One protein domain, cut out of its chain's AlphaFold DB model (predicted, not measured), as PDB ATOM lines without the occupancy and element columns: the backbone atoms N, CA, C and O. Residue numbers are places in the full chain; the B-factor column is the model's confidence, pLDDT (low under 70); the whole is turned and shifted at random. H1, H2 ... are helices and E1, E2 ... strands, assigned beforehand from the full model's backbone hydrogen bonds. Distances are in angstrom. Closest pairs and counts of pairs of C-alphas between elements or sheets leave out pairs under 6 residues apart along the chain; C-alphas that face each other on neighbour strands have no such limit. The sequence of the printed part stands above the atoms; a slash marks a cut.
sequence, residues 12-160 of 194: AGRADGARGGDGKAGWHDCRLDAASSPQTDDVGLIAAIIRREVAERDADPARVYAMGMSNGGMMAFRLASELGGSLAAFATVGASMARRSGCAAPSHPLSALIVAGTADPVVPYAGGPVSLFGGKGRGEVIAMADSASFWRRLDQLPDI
ATOM      1  N   ALA A  12     144.515 152.214 272.088       79.56
ATOM      2  CA  ALA A  12     144.283 152.329 270.646       79.56
ATOM      3  C   ALA A  12     142.892 152.923 270.346       79.56
ATOM      4  O   ALA A  12     141.925 152.622 271.054       79.56
ATOM      5  N   GLY A  13     142.800 153.750 269.300       75.38
ATOM      6  CA  GLY A  13     141.531 154.306 268.831       75.38
ATOM      7  C   GLY A  13     140.562 153.249 268.300       75.38
ATOM      8  O   GLY A  13     140.951 152.123 267.977       75.38
ATOM      9  N   ARG A  14     139.281 153.617 268.191       79.50
ATOM     10  CA  ARG A  14     138.220 152.774 267.608       79.50
ATOM     11  C   ARG A  14     137.418 153.575 266.591       79.50
ATOM     12  O   ARG A  14     137.038 154.700 266.883       79.50
ATOM     13  N   ALA A  15     137.124 152.973 265.437       74.25
ATOM     14  CA  ALA A  15     136.388 153.636 264.357       74.25
ATOM     15  C   ALA A  15     134.976 154.086 264.777       74.25
ATOM     16  O   ALA A  15     134.512 155.125 264.331       74.25
ATOM     17  N   ASP A  16     134.336 153.354 265.692       77.62
ATOM     18  CA  ASP A  16     133.021 153.706 266.249       77.62
ATOM     19  C   ASP A  16     133.123 154.496 267.569       77.62
ATOM     20  O   ASP A  16     132.152 154.624 268.317       77.62
ATOM     21  N   GLY A  17     134.318 154.991 267.898       76.88
ATOM     22  CA  GLY A  17     134.635 155.571 269.194       76.88
ATOM     23  C   GLY A  17     134.895 154.527 270.287       76.88
ATOM     24  O   GLY A  17     134.521 153.351 270.214       76.88
ATOM     25  N   ALA A  18     135.583 154.959 271.340       81.75
ATOM     26  CA  ALA A  18     135.847 154.160 272.528       81.75
ATOM     27  C   ALA A  18     134.899 154.536 273.668       81.75
ATOM     28  O   ALA A  18     134.385 155.652 273.728       81.75
ATOM     29  N   ARG A  19     134.649 153.594 274.587       82.94
ATOM     30  CA  ARG A  19     133.797 153.869 275.748       82.94
ATOM     31  C   ARG A  19     134.482 154.870 276.677       82.94
ATOM     32  O   ARG A  19     135.594 154.622 277.142       82.94
ATOM     33  N   GLY A  20     133.805 155.982 276.925       76.38
ATOM     34  CA  GLY A  20     134.209 157.022 277.857       76.38
ATOM     35  C   GLY A  20     133.842 156.715 279.307       76.38
ATOM     36  O   GLY A  20     133.268 155.668 279.617       76.38
ATOM     37  N   GLY A  21     134.130 157.660 280.207       73.12
ATOM     38  CA  GLY A  21     133.803 157.542 281.636       73.12
ATOM     39  C   GLY A  21     132.300 157.449 281.937       73.12
ATOM     40  O   GLY A  21     131.918 156.966 282.998       73.12
ATOM     41  N   ASP A  22     131.443 157.854 280.996       76.69
ATOM     42  CA  ASP A  22     129.982 157.723 281.072       76.69
ATOM     43  C   ASP A  22     129.455 156.410 280.452       76.69
ATOM     44  O   ASP A  22     128.245 156.221 280.319       76.69
ATOM     45  N   GLY A  23     130.353 155.505 280.039       78.44
ATOM     46  CA  GLY A  23     130.033 154.221 279.415       78.44
ATOM     47  C   GLY A  23     129.573 154.312 277.954       78.44
ATOM     48  O   GLY A  23     129.359 153.266 277.324       78.44
ATOM     49  N   LYS A  24     129.442 155.521 277.391       82.00
ATOM     50  CA  LYS A  24     129.033 155.753 275.999       82.00
ATOM     51  C   LYS A  24     130.244 155.784 275.076       82.00
ATOM     52  O   LYS A  24     131.345 156.118 275.500       82.00
ATOM     53  N   ALA A  25     130.045 155.407 273.815       85.75
ATOM     54  CA  ALA A  25     131.089 155.526 272.807       85.75
ATOM     55  C   ALA A  25     131.304 157.001 272.436       85.75
ATOM     56  O   ALA A  25     130.341 157.758 272.302       85.75
ATOM     57  N   GLY A  26     132.563 157.390 272.277       88.12
ATOM     58  CA  GLY A  26     132.957 158.713 271.820       88.12
ATOM     59  C   GLY A  26     134.398 158.732 271.323       88.12
ATOM     60  O   GLY A  26     135.124 157.744 271.408       88.12
ATOM     61  N   TRP A  27     134.800 159.877 270.806       90.94
ATOM     62  CA  TRP A  27     136.147 160.189 270.358       90.94
ATOM     63  C   TRP A  27     136.856 161.045 271.404       90.94
ATOM     64  O   TRP A  27     136.223 161.876 272.063       90.94
ATOM     65  N   HIS A  28     138.168 160.872 271.541       91.81
ATOM     66  CA  HIS A  28     139.005 161.744 272.354       91.81
ATOM     67  C   HIS A  28     139.200 163.089 271.639       91.81
ATOM     68  O   HIS A  28     140.061 163.223 270.768       91.81
ATOM     69  N   ASP A  29     138.398 164.081 272.030       87.69
ATOM     70  CA  ASP A  29     138.191 165.341 271.302       87.69
ATOM     71  C   ASP A  29     138.893 166.571 271.905       87.69
ATOM     72  O   ASP A  29     138.519 167.711 271.634       87.69
ATOM     73  N   CYS A  30     139.933 166.337 272.709       86.75
ATOM     74  CA  CYS A  30     140.793 167.341 273.353       86.75
ATOM     75  C   CYS A  30     140.225 168.107 274.546       86.75
ATOM     76  O   CYS A  30     141.007 168.798 275.204       86.75
ATOM     77  N   ARG A  31     138.932 168.009 274.872       92.31
ATOM     78  CA  ARG A  31     138.384 168.708 276.046       92.31
ATOM     79  C   ARG A  31     138.941 168.123 277.344       92.31
ATOM     80  O   ARG A  31     138.611 167.001 277.722       92.31
ATOM     81  N   LEU A  32     139.771 168.896 278.049       91.12
ATOM     82  CA  LEU A  32     140.399 168.478 279.316       91.12
ATOM     83  C   LEU A  32     139.398 168.295 280.461       91.12
ATOM     84  O   LEU A  32     139.669 167.581 281.422       91.12
ATOM     85  N   ASP A  33     138.267 168.981 280.379       90.31
ATOM     86  CA  ASP A  33     137.199 169.038 281.372       90.31
ATOM     87  C   ASP A  33     136.002 168.132 281.024       90.31
ATOM     88  O   ASP A  33     134.999 168.109 281.741       90.31
ATOM     89  N   ALA A  34     136.106 167.346 279.949       88.62
ATOM     90  CA  ALA A  34     135.127 166.332 279.591       88.62
ATOM     91  C   ALA A  34     135.475 164.992 280.259       88.62
ATOM     92  O   ALA A  34     136.177 164.157 279.689       88.62
ATOM     93  N   ALA A  35     134.931 164.744 281.452       82.94
ATOM     94  CA  ALA A  35     135.080 163.465 282.156       82.94
ATOM     95  C   ALA A  35     134.524 162.270 281.354       82.94
ATOM     96  O   ALA A  35     134.950 161.131 281.541       82.94
ATOM     97  N   SER A  36     133.589 162.526 280.434       79.75
ATOM     98  CA  SER A  36     133.082 161.523 279.496       79.75
ATOM     99  C   SER A  36     134.067 161.165 278.380       79.75
ATOM    100  O   SER A  36     133.815 160.208 277.664       79.75
ATOM    101  N   SER A  37     135.154 161.917 278.171       84.12
ATOM    102  CA  SER A  37     136.052 161.671 277.040       84.12
ATOM    103  C   SER A  37     136.858 160.382 277.245       84.12
ATOM    104  O   SER A  37     137.557 160.254 278.258       84.12
ATOM    105  N   PRO A  38     136.855 159.442 276.282       85.88
ATOM    106  CA  PRO A  38     137.779 158.316 276.315       85.88
ATOM    107  C   PRO A  38     139.224 158.804 276.176       85.88
ATOM    108  O   PRO A  38     139.481 159.876 275.631       85.88
ATOM    109  N   GLN A  39     140.176 158.016 276.676       86.00
ATOM    110  CA  GLN A  39     141.613 158.301 276.586       86.00
ATOM    111  C   GLN A  39     142.276 157.404 275.534       86.00
ATOM    112  O   GLN A  39     143.111 156.549 275.843       86.00
ATOM    113  N   THR A  40     141.872 157.606 274.281       89.25
ATOM    114  CA  THR A  40     142.313 156.836 273.113       89.25
ATOM    115  C   THR A  40     143.155 157.647 272.134       89.25
ATOM    116  O   THR A  40     143.070 158.875 272.058       89.25
ATOM    117  N   ASP A  41     144.000 156.948 271.381       91.38
ATOM    118  CA  ASP A  41     144.752 157.481 270.250       91.38
ATOM    119  C   ASP A  41     143.947 157.381 268.949       91.38
ATOM    120  O   ASP A  41     144.230 156.596 268.041       91.38
ATOM    121  N   ASP A  42     142.887 158.178 268.888       94.25
ATOM    122  CA  ASP A  42     142.020 158.246 267.715       94.25
ATOM    123  C   ASP A  42     142.684 158.957 266.525       94.25
ATOM    124  O   ASP A  42     142.396 158.637 265.375       94.25
ATOM    125  N   VAL A  43     143.618 159.879 266.791       95.25
ATOM    126  CA  VAL A  43     144.418 160.539 265.746       95.25
ATOM    127  C   VAL A  43     145.342 159.525 265.081       95.25
ATOM    128  O   VAL A  43     145.369 159.460 263.855       95.25
ATOM    129  N   GLY A  44     146.038 158.688 265.860       95.12
ATOM    130  CA  GLY A  44     146.886 157.625 265.323       95.12
ATOM    131  C   GLY A  44     146.110 156.616 264.475       95.12
ATOM    132  O   GLY A  44     146.584 156.228 263.404       95.12
ATOM    133  N   LEU A  45     144.893 156.240 264.894       95.19
ATOM    134  CA  LEU A  45     144.005 155.392 264.092       95.19
ATOM    135  C   LEU A  45     143.668 156.050 262.747       95.19
ATOM    136  O   LEU A  45     143.857 155.436 261.699       95.19
ATOM    137  N   ILE A  46     143.184 157.293 262.763       96.00
ATOM    138  CA  ILE A  46     142.743 157.986 261.546       96.00
ATOM    139  C   ILE A  46     143.928 158.268 260.617       96.00
ATOM    140  O   ILE A  46     143.822 158.049 259.412       96.00
ATOM    141  N   ALA A  47     145.090 158.638 261.157       96.94
ATOM    142  CA  ALA A  47     146.315 158.792 260.378       96.94
ATOM    143  C   ALA A  47     146.751 157.476 259.714       96.94
ATOM    144  O   ALA A  47     147.244 157.482 258.585       96.94
ATOM    145  N   ALA A  48     146.581 156.334 260.388       96.69
ATOM    146  CA  ALA A  48     146.859 155.030 259.795       96.69
ATOM    147  C   ALA A  48     145.882 154.685 258.664       96.69
ATOM    148  O   ALA A  48     146.322 154.164 257.640       96.69
ATOM    149  N   ILE A  49     144.599 155.020 258.823       95.88
ATOM    150  CA  ILE A  49     143.594 154.862 257.765       95.88
ATOM    151  C   ILE A  49     143.970 155.726 256.558       95.88
ATOM    152  O   ILE A  49     144.124 155.180 255.474       95.88
ATOM    153  N   ILE A  50     144.221 157.028 256.741       96.62
ATOM    154  CA  ILE A  50     144.607 157.936 255.646       96.62
ATOM    155  C   ILE A  50     145.819 157.387 254.884       96.62
ATOM    156  O   ILE A  50     145.768 157.249 253.665       96.62
ATOM    157  N   ARG A  51     146.893 157.012 255.594       96.88
ATOM    158  CA  ARG A  51     148.099 156.453 254.959       96.88
ATOM    159  C   ARG A  51     147.803 155.190 254.158       96.88
ATOM    160  O   ARG A  51     148.368 155.021 253.085       96.88
ATOM    161  N   ARG A  52     146.947 154.311 254.680       97.19
ATOM    162  CA  ARG A  52     146.562 153.076 253.998       97.19
ATOM    163  C   ARG A  52     145.769 153.365 252.728       97.19
ATOM    164  O   ARG A  52     146.099 152.816 251.687       97.19
ATOM    165  N   GLU A  53     144.757 154.222 252.802       97.06
ATOM    166  CA  GLU A  53     143.919 154.552 251.644       97.06
ATOM    167  C   GLU A  53     144.742 155.224 250.532       97.06
ATOM    168  O   GLU A  53     144.578 154.899 249.358       97.06
ATOM    169  N   VAL A  54     145.691 156.093 250.899       96.50
ATOM    170  CA  VAL A  54     146.617 156.723 249.943       96.50
ATOM    171  C   VAL A  54     147.579 155.704 249.330       96.50
ATOM    172  O   VAL A  54     147.814 155.731 248.126       96.50
ATOM    173  N   ALA A  55     148.150 154.801 250.133       96.31
ATOM    174  CA  ALA A  55     149.175 153.872 249.660       96.31
ATOM    175  C   ALA A  55     148.619 152.648 248.914       96.31
ATOM    176  O   ALA A  55     149.295 152.109 248.044       96.31
ATOM    177  N   GLU A  56     147.426 152.175 249.282       97.00
ATOM    178  CA  GLU A  56     146.885 150.886 248.823       97.00
ATOM    179  C   GLU A  56     145.631 151.024 247.950       97.00
ATOM    180  O   GLU A  56     145.215 150.040 247.338       97.00
ATOM    181  N   ARG A  57     144.976 152.193 247.937       92.44
ATOM    182  CA  ARG A  57     143.651 152.377 247.316       92.44
ATOM    183  C   ARG A  57     143.545 153.634 246.447       92.44
ATOM    184  O   ARG A  57     142.435 154.090 246.185       92.44
ATOM    185  N   ASP A  58     144.683 154.171 246.004       93.69
ATOM    186  CA  ASP A  58     144.790 155.319 245.089       93.69
ATOM    187  C   ASP A  58     144.047 156.585 245.559       93.69
ATOM    188  O   ASP A  58     143.660 157.435 244.752       93.69
ATOM    189  N   ALA A  59     143.835 156.741 246.873       96.38
ATOM    190  CA  ALA A  59     143.294 157.983 247.403       96.38
ATOM    191  C   ALA A  59     144.294 159.124 247.167       96.38
ATOM    192  O   ALA A  59     145.484 159.007 247.460       96.38
ATOM    193  N   ASP A  60     143.803 160.251 246.655       96.94
ATOM    194  CA  ASP A  60     144.634 161.414 246.365       96.94
ATOM    195  C   ASP A  60     145.056 162.112 247.673       96.94
ATOM    196  O   ASP A  60     144.192 162.642 248.384       96.94
ATOM    197  N   PRO A  61     146.362 162.160 248.003       95.56
ATOM    198  CA  PRO A  61     146.838 162.764 249.245       95.56
ATOM    199  C   PRO A  61     146.562 164.272 249.326       95.56
ATOM    200  O   PRO A  61     146.538 164.820 250.425       95.56
ATOM    201  N   ALA A  62     146.314 164.948 248.198       95.50
ATOM    202  CA  ALA A  62     145.952 166.364 248.161       95.50
ATOM    203  C   ALA A  62     144.442 166.611 248.349       95.50
ATOM    204  O   ALA A  62     144.012 167.763 248.400       95.50
ATOM    205  N   ARG A  63     143.618 165.556 248.437       95.75
ATOM    206  CA  ARG A  63     142.149 165.637 248.560       95.75
ATOM    207  C   ARG A  63     141.617 164.793 249.719       95.75
ATOM    208  O   ARG A  63     140.618 164.086 249.591       95.75
ATOM    209  N   VAL A  64     142.275 164.892 250.870       97.56
ATOM    210  CA  VAL A  64     141.831 164.259 252.118       97.56
ATOM    211  C   VAL A  64     141.045 165.267 252.954       97.56
ATOM    212  O   VAL A  64     141.528 166.360 253.243       97.56
ATOM    213  N   TYR A  65     139.836 164.896 253.370       97.56
ATOM    214  CA  TYR A  65     138.931 165.765 254.123       97.56
ATOM    215  C   TYR A  65     138.481 165.088 255.415       97.56
ATOM    216  O   TYR A  65     138.175 163.897 255.418       97.56
ATOM    217  N   ALA A  66     138.394 165.850 256.505       97.31
ATOM    218  CA  ALA A  66     137.843 165.369 257.770       97.31
ATOM    219  C   ALA A  66     136.497 166.042 258.053       97.31
ATOM    220  O   ALA A  66     136.401 167.266 258.009       97.31
ATOM    221  N   MET A  67     135.457 165.280 258.395       97.44
ATOM    222  CA  MET A  67     134.224 165.878 258.906       97.44
ATOM    223  C   MET A  67     133.616 165.095 260.054       97.44
ATOM    224  O   MET A  67     133.802 163.885 260.169       97.44
ATOM    225  N   GLY A  68     132.818 165.782 260.864       97.06
ATOM    226  CA  GLY A  68     131.996 165.115 261.858       97.06
ATOM    227  C   GLY A  68     130.936 166.009 262.480       97.06
ATOM    228  O   GLY A  68     130.963 167.237 262.367       97.06
ATOM    229  N   MET A  69     129.999 165.365 263.173       96.06
ATOM    230  CA  MET A  69     128.920 166.017 263.909       96.06
ATOM    231  C   MET A  69     129.121 165.852 265.419       96.06
ATOM    232  O   MET A  69     129.550 164.792 265.878       96.06
ATOM    233  N   SER A  70     128.800 166.881 266.207       94.25
ATOM    234  CA  SER A  70     128.886 166.856 267.675       94.25
ATOM    235  C   SER A  70     130.290 166.455 268.171       94.25
ATOM    236  O   SER A  70     131.270 167.088 267.783       94.25
ATOM    237  N   ASN A  71     130.441 165.397 268.977       94.38
ATOM    238  CA  ASN A  71     131.755 164.876 269.393       94.38
ATOM    239  C   ASN A  71     132.650 164.478 268.199       94.38
ATOM    240  O   ASN A  71     133.855 164.701 268.250       94.38
ATOM    241  N   GLY A  72     132.077 163.992 267.093       95.44
ATOM    242  CA  GLY A  72     132.825 163.764 265.853       95.44
ATOM    243  C   GLY A  72     133.294 165.065 265.189       95.44
ATOM    244  O   GLY A  72     134.367 165.106 264.602       95.44
ATOM    245  N   GLY A  73     132.535 166.157 265.319       96.94
ATOM    246  CA  GLY A  73     132.955 167.485 264.850       96.94
ATOM    247  C   GLY A  73     134.061 168.084 265.721       96.94
ATOM    248  O   GLY A  73     134.993 168.702 265.216       96.94
ATOM    249  N   MET A  74     134.018 167.832 267.031       96.19
ATOM    250  CA  MET A  74     135.118 168.174 267.942       96.19
ATOM    251  C   MET A  74     136.372 167.342 267.631       96.19
ATOM    252  O   MET A  74     137.479 167.876 267.619       96.19
ATOM    253  N   MET A  75     136.203 166.065 267.271       96.44
ATOM    254  CA  MET A  75     137.290 165.243 266.742       96.44
ATOM    255  C   MET A  75     137.824 165.789 265.409       96.44
ATOM    256  O   MET A  75     139.032 165.802 265.208       96.44
ATOM    257  N   ALA A  76     136.975 166.310 264.519       97.56
ATOM    258  CA  ALA A  76     137.431 166.954 263.287       97.56
ATOM    259  C   ALA A  76     138.284 168.208 263.566       97.56
ATOM    260  O   ALA A  76     139.328 168.367 262.937       97.56
ATOM    261  N   PHE A  77     137.936 169.032 264.565       97.38
ATOM    262  CA  PHE A  77     138.822 170.115 265.023       97.38
ATOM    263  C   PHE A  77     140.172 169.590 265.533       97.38
ATOM    264  O   PHE A  77     141.216 170.170 265.229       97.38
ATOM    265  N   ARG A  78     140.173 168.483 266.285       96.50
ATOM    266  CA  ARG A  78     141.409 167.830 266.739       96.50
ATOM    267  C   ARG A  78     142.264 167.346 265.567       96.50
ATOM    268  O   ARG A  78     143.466 167.588 265.564       96.50
ATOM    269  N   LEU A  79     141.661 166.685 264.578       97.38
ATOM    270  CA  LEU A  79     142.363 166.207 263.383       97.38
ATOM    271  C   LEU A  79     142.945 167.367 262.579       97.38
ATOM    272  O   LEU A  79     144.091 167.285 262.162       97.38
ATOM    273  N   ALA A  80     142.200 168.460 262.422       96.44
ATOM    274  CA  ALA A  80     142.701 169.665 261.770       96.44
ATOM    275  C   ALA A  80     143.923 170.251 262.502       96.44
ATOM    276  O   ALA A  80     144.840 170.759 261.863       96.44
ATOM    277  N   SER A  81     143.973 170.132 263.833       95.81
ATOM    278  CA  SER A  81     145.127 170.549 264.631       95.81
ATOM    279  C   SER A  81     146.332 169.609 264.497       95.81
ATOM    280  O   SER A  81     147.442 170.049 264.210       95.81
ATOM    281  N   GLU A  82     146.128 168.307 264.708       96.12
ATOM    282  CA  GLU A  82     147.224 167.334 264.836       96.12
ATOM    283  C   GLU A  82     147.666 166.731 263.493       96.12
ATOM    284  O   GLU A  82     148.800 166.274 263.373       96.12
ATOM    285  N   LEU A  83     146.796 166.742 262.478       96.44
ATOM    286  CA  LEU A  83     147.046 166.216 261.130       96.44
ATOM    287  C   LEU A  83     146.927 167.294 260.047       96.44
ATOM    288  O   LEU A  83     146.725 166.955 258.885       96.44
ATOM    289  N   GLY A  84     147.053 168.580 260.394       94.75
ATOM    290  CA  GLY A  84     146.770 169.678 259.465       94.75
ATOM    291  C   GLY A  84     147.499 169.579 258.117       94.75
ATOM    292  O   GLY A  84     146.897 169.815 257.082       94.75
ATOM    293  N   GLY A  85     148.754 169.114 258.096       93.88
ATOM    294  CA  GLY A  85     149.522 168.940 256.854       93.88
ATOM    295  C   GLY A  85     149.097 167.746 255.989       93.88
ATOM    296  O   GLY A  85     149.615 167.578 254.893       93.88
ATOM    297  N   SER A  86     148.192 166.898 256.483       95.31
ATOM    298  CA  SER A  86     147.642 165.737 255.765       95.31
ATOM    299  C   SER A  86     146.208 165.960 255.282       95.31
ATOM    300  O   SER A  86     145.622 165.045 254.712       95.31
ATOM    301  N   LEU A  87     145.611 167.123 255.566       97.12
ATOM    302  CA  LEU A  87     144.222 167.436 255.236       97.12
ATOM    303  C   LEU A  87     144.168 168.614 254.264       97.12
ATOM    304  O   LEU A  87     144.927 169.565 254.388       97.12
ATOM    305  N   ALA A  88     143.234 168.567 253.322       96.50
ATOM    306  CA  ALA A  88     142.936 169.671 252.416       96.50
ATOM    307  C   ALA A  88     141.912 170.645 253.023       96.50
ATOM    308  O   ALA A  88     142.003 171.857 252.840       96.50
ATOM    309  N   ALA A  89     140.919 170.116 253.745       97.25
ATOM    310  CA  ALA A  89     139.920 170.900 254.464       97.25
ATOM    311  C   ALA A  89     139.254 170.061 255.564       97.25
ATOM    312  O   ALA A  89     139.373 168.829 255.588       97.25
ATOM    313  N   PHE A  90     138.491 170.715 256.438       98.25
ATOM    314  CA  PHE A  90     137.625 170.020 257.387       98.25
ATOM    315  C   PHE A  90     136.243 170.667 257.514       98.25
ATOM    316  O   PHE A  90     136.049 171.841 257.195       98.25
ATOM    317  N   ALA A  91     135.270 169.892 257.994       98.44
ATOM    318  CA  ALA A  91     133.919 170.371 258.247       98.44
ATOM    319  C   ALA A  91     133.368 169.903 259.600       98.44
ATOM    320  O   ALA A  91     133.610 168.778 260.038       98.44
ATOM    321  N   THR A  92     132.588 170.750 260.264       98.56
ATOM    322  CA  THR A  92     131.955 170.429 261.544       98.56
ATOM    323  C   THR A  92     130.476 170.783 261.537       98.56
ATOM    324  O   THR A  92     130.058 171.757 260.913       98.56
ATOM    325  N   VAL A  93     129.672 169.980 262.238       98.38
ATOM    326  CA  VAL A  93     128.236 170.228 262.424       98.38
ATOM    327  C   VAL A  93     127.888 170.122 263.905       98.38
ATOM    328  O   VAL A  93     128.156 169.096 264.529       98.38
ATOM    329  N   GLY A  94     127.295 171.166 264.486       97.06
ATOM    330  CA  GLY A  94     126.895 171.166 265.902       97.06
ATOM    331  C   GLY A  94     128.079 170.920 266.844       97.06
ATOM    332  O   GLY A  94     127.988 170.126 267.777       97.06
ATOM    333  N   ALA A  95     129.230 171.523 266.543       97.31
ATOM    334  CA  ALA A  95     130.472 171.351 267.286       97.31
ATOM    335  C   ALA A  95     131.260 172.664 267.323       97.31
ATOM    336  O   ALA A  95     131.254 173.421 266.356       97.31
ATOM    337  N   SER A  96     131.969 172.905 268.423       97.38
ATOM    338  CA  SER A  96     132.821 174.082 268.632       97.38
ATOM    339  C   SER A  96     134.154 173.651 269.241       97.38
ATOM    340  O   SER A  96     134.258 172.552 269.797       97.38
ATOM    341  N   MET A  97     135.175 174.500 269.141       97.06
ATOM    342  CA  MET A  97     136.470 174.247 269.760       97.06
ATOM    343  C   MET A  97     136.350 174.193 271.289       97.06
ATOM    344  O   MET A  97     135.563 174.913 271.913       97.06
ATOM    345  N   ALA A  98     137.164 173.335 271.900       96.19
ATOM    346  CA  ALA A  98     137.254 173.208 273.346       96.19
ATOM    347  C   ALA A  98     137.650 174.543 273.996       96.19
ATOM    348  O   ALA A  98     138.601 175.191 273.561       96.19
ATOM    349  N   ARG A  99     136.984 174.915 275.097       96.00
ATOM    350  CA  ARG A  99     137.396 176.056 275.936       96.00
ATOM    351  C   ARG A  99     138.773 175.818 276.550       96.00
ATOM    352  O   ARG A  99     139.572 176.741 276.679       96.00
ATOM    353  N   ARG A 100     139.035 174.567 276.937       94.50
ATOM    354  CA  ARG A 100     140.302 174.090 277.498       94.50
ATOM    355  C   ARG A 100     140.738 172.841 276.741       94.50
ATOM    356  O   ARG A 100     140.257 171.742 277.016       94.50
ATOM    357  N   SER A 101     141.633 173.032 275.777       93.06
ATOM    358  CA  SER A 101     142.197 171.944 274.978       93.06
ATOM    359  C   SER A 101     143.447 171.357 275.634       93.06
ATOM    360  O   SER A 101     144.300 172.093 276.126       93.06
ATOM    361  N   GLY A 102     143.556 170.030 275.618       91.25
ATOM    362  CA  GLY A 102     144.750 169.275 276.007       91.25
ATOM    363  C   GLY A 102     145.603 168.816 274.828       91.25
ATOM    364  O   GLY A 102     146.565 168.078 275.027       91.25
ATOM    365  N   CYS A 103     145.222 169.189 273.610       89.25
ATOM    366  CA  CYS A 103     145.925 168.830 272.384       89.25
ATOM    367  C   CYS A 103     146.761 169.998 271.865       89.25
ATOM    368  O   CYS A 103     146.639 171.126 272.348       89.25
ATOM    369  N   ALA A 104     147.580 169.722 270.848       88.81
ATOM    370  CA  ALA A 104     148.311 170.755 270.129       88.81
ATOM    371  C   ALA A 104     147.359 171.865 269.649       88.81
ATOM    372  O   ALA A 104     146.197 171.606 269.313       88.81
ATOM    373  N   ALA A 105     147.855 173.100 269.644       90.31
ATOM    374  CA  ALA A 105     147.153 174.211 269.020       90.31
ATOM    375  C   ALA A 105     147.269 174.091 267.490       90.31
ATOM    376  O   ALA A 105     148.350 173.735 267.012       90.31
ATOM    377  N   PRO A 106     146.208 174.409 266.727       93.19
ATOM    378  CA  PRO A 106     146.290 174.387 265.275       93.19
ATOM    379  C   PRO A 106     147.371 175.341 264.762       93.19
ATOM    380  O   PRO A 106     147.430 176.499 265.176       93.19
ATOM    381  N   SER A 107     148.215 174.844 263.861       92.38
ATOM    382  CA  SER A 107     149.352 175.576 263.286       92.38
ATOM    383  C   SER A 107     149.354 175.605 261.755       92.38
ATOM    384  O   SER A 107     150.175 176.300 261.157       92.38
ATOM    385  N   HIS A 108     148.447 174.867 261.116       94.50
ATOM    386  CA  HIS A 108     148.311 174.814 259.665       94.50
ATOM    387  C   HIS A 108     146.975 175.429 259.245       94.50
ATOM    388  O   HIS A 108     145.934 174.970 259.727       94.50
ATOM    389  N   PRO A 109     146.982 176.466 258.388       94.50
ATOM    390  CA  PRO A 109     145.749 177.006 257.843       94.50
ATOM    391  C   PRO A 109     145.082 175.951 256.959       94.50
ATOM    392  O   PRO A 109     145.737 175.291 256.152       94.50
ATOM    393  N   LEU A 110     143.777 175.775 257.146       94.56
ATOM    394  CA  LEU A 110     142.951 174.846 256.390       94.56
ATOM    395  C   LEU A 110     141.637 175.516 256.030       94.56
ATOM    396  O   LEU A 110     141.056 176.238 256.845       94.56
ATOM    397  N   SER A 111     141.116 175.180 254.850       95.25
ATOM    398  CA  SER A 111     139.724 175.479 254.527       95.25
ATOM    399  C   SER A 111     138.805 174.803 255.551       95.25
ATOM    400  O   SER A 111     138.962 173.619 255.862       95.25
ATOM    401  N   ALA A 112     137.843 175.558 256.078       96.69
ATOM    402  CA  ALA A 112     136.957 175.107 257.143       96.69
ATOM    403  C   ALA A 112     135.492 175.412 256.812       96.69
ATOM    404  O   ALA A 112     135.148 176.544 256.472       96.69
ATOM    405  N   LEU A 113     134.616 174.422 256.981       97.94
ATOM    406  CA  LEU A 113     133.164 174.610 257.004       97.94
ATOM    407  C   LEU A 113     132.644 174.344 258.419       97.94
ATOM    408  O   LEU A 113     132.698 173.218 258.899       97.94
ATOM    409  N   ILE A 114     132.104 175.363 259.081       98.12
ATOM    410  CA  ILE A 114     131.556 175.235 260.437       98.12
ATOM    411  C   ILE A 114     130.054 175.495 260.372       98.12
ATOM    412  O   ILE A 114     129.621 176.606 260.073       98.12
ATOM    413  N   VAL A 115     129.258 174.468 260.659       98.31
ATOM    414  CA  VAL A 115     127.794 174.539 260.687       98.31
ATOM    415  C   VAL A 115     127.325 174.486 262.136       98.31
ATOM    416  O   VAL A 115     127.563 173.508 262.848       98.31
ATOM    417  N   ALA A 116     126.627 175.528 262.579       97.50
ATOM    418  CA  ALA A 116     126.154 175.657 263.952       97.50
ATOM    419  C   ALA A 116     124.693 176.121 264.011       97.50
ATOM    420  O   ALA A 116     124.251 176.907 263.174       97.50
ATOM    421  N   GLY A 117     123.959 175.649 265.021       96.88
ATOM    422  CA  GLY A 117     122.591 176.081 265.305       96.88
ATOM    423  C   GLY A 117     122.562 177.123 266.418       96.88
ATOM    424  O   GLY A 117     123.147 176.915 267.476       96.88
ATOM    425  N   THR A 118     121.857 178.236 266.212       97.12
ATOM    426  CA  THR A 118     121.721 179.302 267.226       97.12
ATOM    427  C   THR A 118     120.908 178.870 268.446       97.12
ATOM    428  O   THR A 118     121.137 179.382 269.539       97.12
ATOM    429  N   ALA A 119     119.999 177.906 268.275       95.69
ATOM    430  CA  ALA A 119     119.164 177.331 269.328       95.69
ATOM    431  C   ALA A 119     119.623 175.924 269.770       95.69
ATOM    432  O   ALA A 119     118.823 175.176 270.326       95.69
ATOM    433  N   ASP A 120     120.877 175.537 269.500       95.44
ATOM    434  CA  ASP A 120     121.407 174.223 269.885       95.44
ATOM    435  C   ASP A 120     121.448 174.084 271.426       95.44
ATOM    436  O   ASP A 120     122.199 174.811 272.088       95.44
ATOM    437  N   PRO A 121     120.654 173.169 272.022       93.38
ATOM    438  CA  PRO A 121     120.600 173.000 273.471       93.38
ATOM    439  C   PRO A 121     121.742 172.126 274.011       93.38
ATOM    440  O   PRO A 121     121.869 171.968 275.225       93.38
ATOM    441  N   VAL A 122     122.542 171.517 273.128       94.81
ATOM    442  CA  VAL A 122     123.606 170.568 273.467       94.81
ATOM    443  C   VAL A 122     124.971 171.227 273.400       94.81
ATOM    444  O   VAL A 122     125.748 171.099 274.349       94.81
ATOM    445  N   VAL A 123     125.273 171.907 272.293       95.94
ATOM    446  CA  VAL A 123     126.519 172.650 272.077       95.94
ATOM    447  C   VAL A 123     126.165 174.126 271.879       95.94
ATOM    448  O   VAL A 123     125.895 174.542 270.753       95.94
ATOM    449  N   PRO A 124     126.152 174.934 272.955       96.50
ATOM    450  CA  PRO A 124     125.614 176.287 272.894       96.50
ATOM    451  C   PRO A 124     126.347 177.171 271.884       96.50
ATOM    452  O   PRO A 124     127.576 177.268 271.898       96.50
ATOM    453  N   TYR A 125     125.589 177.887 271.052       97.44
ATOM    454  CA  TYR A 125     126.141 178.785 270.032       97.44
ATOM    455  C   TYR A 125     127.057 179.871 270.624       97.44
ATOM    456  O   TYR A 125     128.109 180.185 270.068       97.44
ATOM    457  N   ALA A 126     126.680 180.407 271.788       97.88
ATOM    458  CA  ALA A 126     127.446 181.409 272.532       97.88
ATOM    459  C   ALA A 126     128.605 180.817 273.365       97.88
ATOM    460  O   ALA A 126     129.298 181.552 274.065       97.88
ATOM    461  N   GLY A 127     128.833 179.503 273.290       97.12
ATOM    462  CA  GLY A 127     129.810 178.798 274.110       97.12
ATOM    463  C   GLY A 127     129.289 178.453 275.506       97.12
ATOM    464  O   GLY A 127     128.173 178.803 275.889       97.12
ATOM    465  N   GLY A 128     130.116 177.747 276.275       95.88
ATOM    466  CA  GLY A 128     129.782 177.275 277.618       95.88
ATOM    467  C   GLY A 128     129.656 175.750 277.712       95.88
ATOM    468  O   GLY A 128     130.262 175.034 276.905       95.88
ATOM    469  N   PRO A 129     128.936 175.236 278.726       94.88
ATOM    470  CA  PRO A 129     128.911 173.814 279.041       94.88
ATOM    471  C   PRO A 129     128.141 173.006 277.999       94.88
ATOM    472  O   PRO A 129     127.013 173.336 277.640       94.88
ATOM    473  N   VAL A 130     128.737 171.895 277.574       93.44
ATOM    474  CA  VAL A 130     128.082 170.921 276.700       93.44
ATOM    475  C   VAL A 130     127.201 169.998 277.539       93.44
ATOM    476  O   VAL A 130     127.655 169.429 278.537       93.44
ATOM    477  N   SER A 131     125.947 169.799 277.130       89.88
ATOM    478  CA  SER A 131     125.002 168.935 277.846       89.88
ATOM    479  C   SER A 131     124.163 168.092 276.894       89.88
ATOM    480  O   SER A 131     123.381 168.602 276.108       89.88
ATOM    481  N   LEU A 132     124.282 166.768 276.991       83.06
ATOM    482  CA  LEU A 132     123.414 165.850 276.247       83.06
ATOM    483  C   LEU A 132     122.364 165.303 277.215       83.06
ATOM    484  O   LEU A 132     122.735 164.648 278.196       83.06
ATOM    485  N   PHE A 133     121.086 165.570 276.938       76.38
ATOM    486  CA  PHE A 133     119.938 165.149 277.756       76.38
ATOM    487  C   PHE A 133     120.036 165.569 279.238       76.38
ATOM    488  O   PHE A 133     119.736 164.781 280.131       76.38
ATOM    489  N   GLY A 134     120.529 166.781 279.521       70.88
ATOM    490  CA  GLY A 134     120.680 167.293 280.894       70.88
ATOM    491  C   GLY A 134     121.857 166.697 281.682       70.88
ATOM    492  O   GLY A 134     122.057 167.033 282.849       70.88
ATOM    493  N   GLY A 135     122.666 165.832 281.061       71.62
ATOM    494  CA  GLY A 135     123.883 165.297 281.670       71.62
ATOM    495  C   GLY A 135     124.971 166.366 281.833       71.62
ATOM    496  O   GLY A 135     125.151 167.215 280.958       71.62
ATOM    497  N   LYS A 136     125.720 166.297 282.939       75.62
ATOM    498  CA  LYS A 136     126.896 167.143 283.223       75.62
ATOM    499  C   LYS A 136     128.199 166.429 282.838       75.62
ATOM    500  O   LYS A 136     128.192 165.242 282.525       75.62
ATOM    501  N   GLY A 137     129.324 167.150 282.888       79.62
ATOM    502  CA  GLY A 137     130.663 166.555 282.773       79.62
ATOM    503  C   GLY A 137     131.153 166.300 281.345       79.62
ATOM    504  O   GLY A 137     132.078 165.514 281.156       79.62
ATOM    505  N   ARG A 138     130.560 166.962 280.342       86.62
ATOM    506  CA  ARG A 138     131.045 166.933 278.950       86.62
ATOM    507  C   ARG A 138     131.964 168.110 278.603       86.62
ATOM    508  O   ARG A 138     132.257 168.310 277.433       86.62
ATOM    509  N   GLY A 139     132.427 168.865 279.595       92.44
ATOM    510  CA  GLY A 139     133.314 170.009 279.400       92.44
ATOM    511  C   GLY A 139     132.658 171.206 278.713       92.44
ATOM    512  O   GLY A 139     131.451 171.216 278.443       92.44
ATOM    513  N   GLU A 140     133.472 172.218 278.440       95.75
ATOM    514  CA  GLU A 140     133.042 173.488 277.861       95.75
ATOM    515  C   GLU A 140     133.648 173.758 276.480       95.75
ATOM    516  O   GLU A 140     134.759 173.334 276.144       95.75
ATOM    517  N   VAL A 141     132.922 174.543 275.689       97.25
ATOM    518  CA  VAL A 141     133.366 175.056 274.390       97.25
ATOM    519  C   VAL A 141     133.405 176.586 274.367       97.25
ATOM    520  O   VAL A 141     132.778 177.251 275.198       97.25
ATOM    521  N   ILE A 142     134.159 177.154 273.425       97.88
ATOM    522  CA  ILE A 142     134.076 178.587 273.097       97.88
ATOM    523  C   ILE A 142     132.850 178.881 272.220       97.88
ATOM    524  O   ILE A 142     132.209 177.953 271.711       97.88
ATOM    525  N   ALA A 143     132.523 180.162 272.031       98.31
ATOM    526  CA  ALA A 143     131.459 180.559 271.116       98.31
ATOM    527  C   ALA A 143     131.767 180.109 269.681       98.31
ATOM    528  O   ALA A 143     132.922 180.061 269.253       98.31
ATOM    529  N   MET A 144     130.726 179.817 268.904       97.56
ATOM    530  CA  MET A 144     130.871 179.398 267.505       97.56
ATOM    531  C   MET A 144     131.578 180.469 266.668       97.56
ATOM    532  O   MET A 144     132.449 180.155 265.857       97.56
ATOM    533  N   ALA A 145     131.262 181.742 266.927       96.75
ATOM    534  CA  ALA A 145     131.926 182.880 266.301       96.75
ATOM    535  C   ALA A 145     133.427 182.943 266.635       96.75
ATOM    536  O   ALA A 145     134.225 183.295 265.765       96.75
ATOM    537  N   ASP A 146     133.827 182.557 267.851       98.19
ATOM    538  CA  ASP A 146     135.236 182.523 268.255       98.19
ATOM    539  C   ASP A 146     135.982 181.377 267.569       98.19
ATOM    540  O   ASP A 146     137.098 181.585 267.092       98.19
ATOM    541  N   SER A 147     135.354 180.200 267.453       96.88
ATOM    542  CA  SER A 147     135.896 179.069 266.685       96.88
ATOM    543  C   SER A 147     136.117 179.449 265.220       96.88
ATOM    544  O   SER A 147     137.215 179.274 264.695       96.88
ATOM    545  N   ALA A 148     135.110 180.031 264.560       96.94
ATOM    546  CA  ALA A 148     135.237 180.494 263.178       96.94
ATOM    547  C   ALA A 148     136.312 181.585 263.037       96.94
ATOM    548  O   ALA A 148     137.150 181.531 262.137       96.94
ATOM    549  N   SER A 149     136.344 182.541 263.969       97.00
ATOM    550  CA  SER A 149     137.340 183.617 263.970       97.00
ATOM    551  C   SER A 149     138.759 183.108 264.195       97.00
ATOM    552  O   SER A 149     139.696 183.681 263.645       97.00
ATOM    553  N   PHE A 150     138.940 182.054 264.993       96.88
ATOM    554  CA  PHE A 150     140.240 181.427 265.193       96.88
ATOM    555  C   PHE A 150     140.795 180.887 263.869       96.88
ATOM    556  O   PHE A 150     141.895 181.275 263.481       96.88
ATOM    557  N   TRP A 151     140.021 180.069 263.151       96.31
ATOM    558  CA  TRP A 151     140.456 179.481 261.877       96.31
ATOM    559  C   TRP A 151     140.647 180.530 260.785       96.31
ATOM    560  O   TRP A 151     141.658 180.508 260.092       96.31
ATOM    561  N   ARG A 152     139.749 181.517 260.703       96.50
ATOM    562  CA  ARG A 152     139.900 182.670 259.807       96.50
ATOM    563  C   ARG A 152     141.220 183.411 260.040       96.50
ATOM    564  O   ARG A 152     141.911 183.738 259.084       96.50
ATOM    565  N   ARG A 153     141.568 183.697 261.303       96.94
ATOM    566  CA  ARG A 153     142.828 184.381 261.645       96.94
ATOM    567  C   ARG A 153     144.050 183.512 261.372       96.94
ATOM    568  O   ARG A 153     145.075 184.053 260.976       96.94
ATOM    569  N   LEU A 154     143.949 182.200 261.589       95.75
ATOM    570  CA  LEU A 154     145.019 181.262 261.252       95.75
ATOM    571  C   LEU A 154     145.323 181.285 259.745       95.75
ATOM    572  O   LEU A 154     146.489 181.250 259.368       95.75
ATOM    573  N   ASP A 155     144.284 181.428 258.922       95.19
ATOM    574  CA  ASP A 155     144.363 181.591 257.463       95.19
ATOM    575  C   ASP A 155     144.599 183.050 257.017       95.19
ATOM    576  O   ASP A 155     144.509 183.370 255.843       95.19
ATOM    577  N   GLN A 156     144.882 183.968 257.952       96.12
ATOM    578  CA  GLN A 156     145.187 185.386 257.681       96.12
ATOM    579  C   GLN A 156     144.107 186.152 256.889       96.12
ATOM    580  O   GLN A 156     144.363 187.226 256.343       96.12
ATOM    581  N   LEU A 157     142.868 185.658 256.890       95.31
ATOM    582  CA  LEU A 157     141.753 186.275 256.178       95.31
ATOM    583  C   LEU A 157     141.239 187.528 256.915       95.31
ATOM    584  O   LEU A 157     141.218 187.549 258.151       95.31
ATOM    585  N   PRO A 158     140.751 188.563 256.201       95.38
ATOM    586  CA  PRO A 158     140.250 189.798 256.807       95.38
ATOM    587  C   PRO A 158     138.991 189.569 257.655       95.38
ATOM    588  O   PRO A 158     138.275 188.588 257.481       95.38
ATOM    589  N   ASP A 159     138.691 190.497 258.568       94.62
ATOM    590  CA  ASP A 159     137.493 190.416 259.423       94.62
ATOM    591  C   ASP A 159     136.195 190.517 258.606       94.62
ATOM    592  O   ASP A 159     135.201 189.854 258.912       94.62
ATOM    593  N   ILE A 160     136.217 191.317 257.538       94.56
ATOM    594  CA  ILE A 160     135.075 191.530 256.651       94.56
ATOM    595  C   ILE A 160     134.900 190.288 255.760       94.56
ATOM    596  O   ILE A 160     135.831 189.938 255.029       94.56
TER     597      ILE A 160
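AT A GLANCE: This is residues 12 to 160 of the 194 residues of the protein "Poly(3-hydroxybutyrate) depolymerase" of Chromobacterium violaceum (UniProt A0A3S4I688). With little regular structure, the model is a small wall of parallel strands, E1, E2 and E3 in order, with H2 packed on one face, H3 by E3, H1 beyond the E1 edge, and long loops. The 149 printed residues hold H1 E1 H2 E2 E3 H3, a mixed class with 53 residues in named elements. It is compact, with radius of gyration of the C-alphas 15.1 A, and flat, spanning 45 by 43 by 23 A.

HOW THE PARTS SIT: H1, residues 42 to 56, only just touches H2, residues 71 to 82, with 3 pairs of C-alphas within 8 A; the closest are Val 43 and Leu 79, 6.5 A. Strands E1, 65 to 69, E2, 89 to 93, and E3, 111 to 115, have N 91 and O 66 at 2.9 A and N 92 and O 113 at 2.8 A, within hydrogen-bond range. H2 is on the sheet, height 7.6 A; E1, H2, E2 form a strand-helix-strand unit, parallel neighbours joined through a helix, with a right-handed crossover. H3, residues 144 to 154, is on the sheet; its closest C-alphas to E3 are Ala 148 and Ile 114, 7.0 A. In H1, H2 and H3 every O i to N i+4 pair is within range.

IN THESE COORDINATES: H1 runs 20.9 A from C-alpha 42 at (142.020, 158.246, 267.715); H3 ends at C-alpha 154, (145.019, 181.262, 261.252).

THE WHOLE: The printed part has no cut; links E2 to E3 and E3 to H3 are long. No printed residue is under 70 in pLDDT.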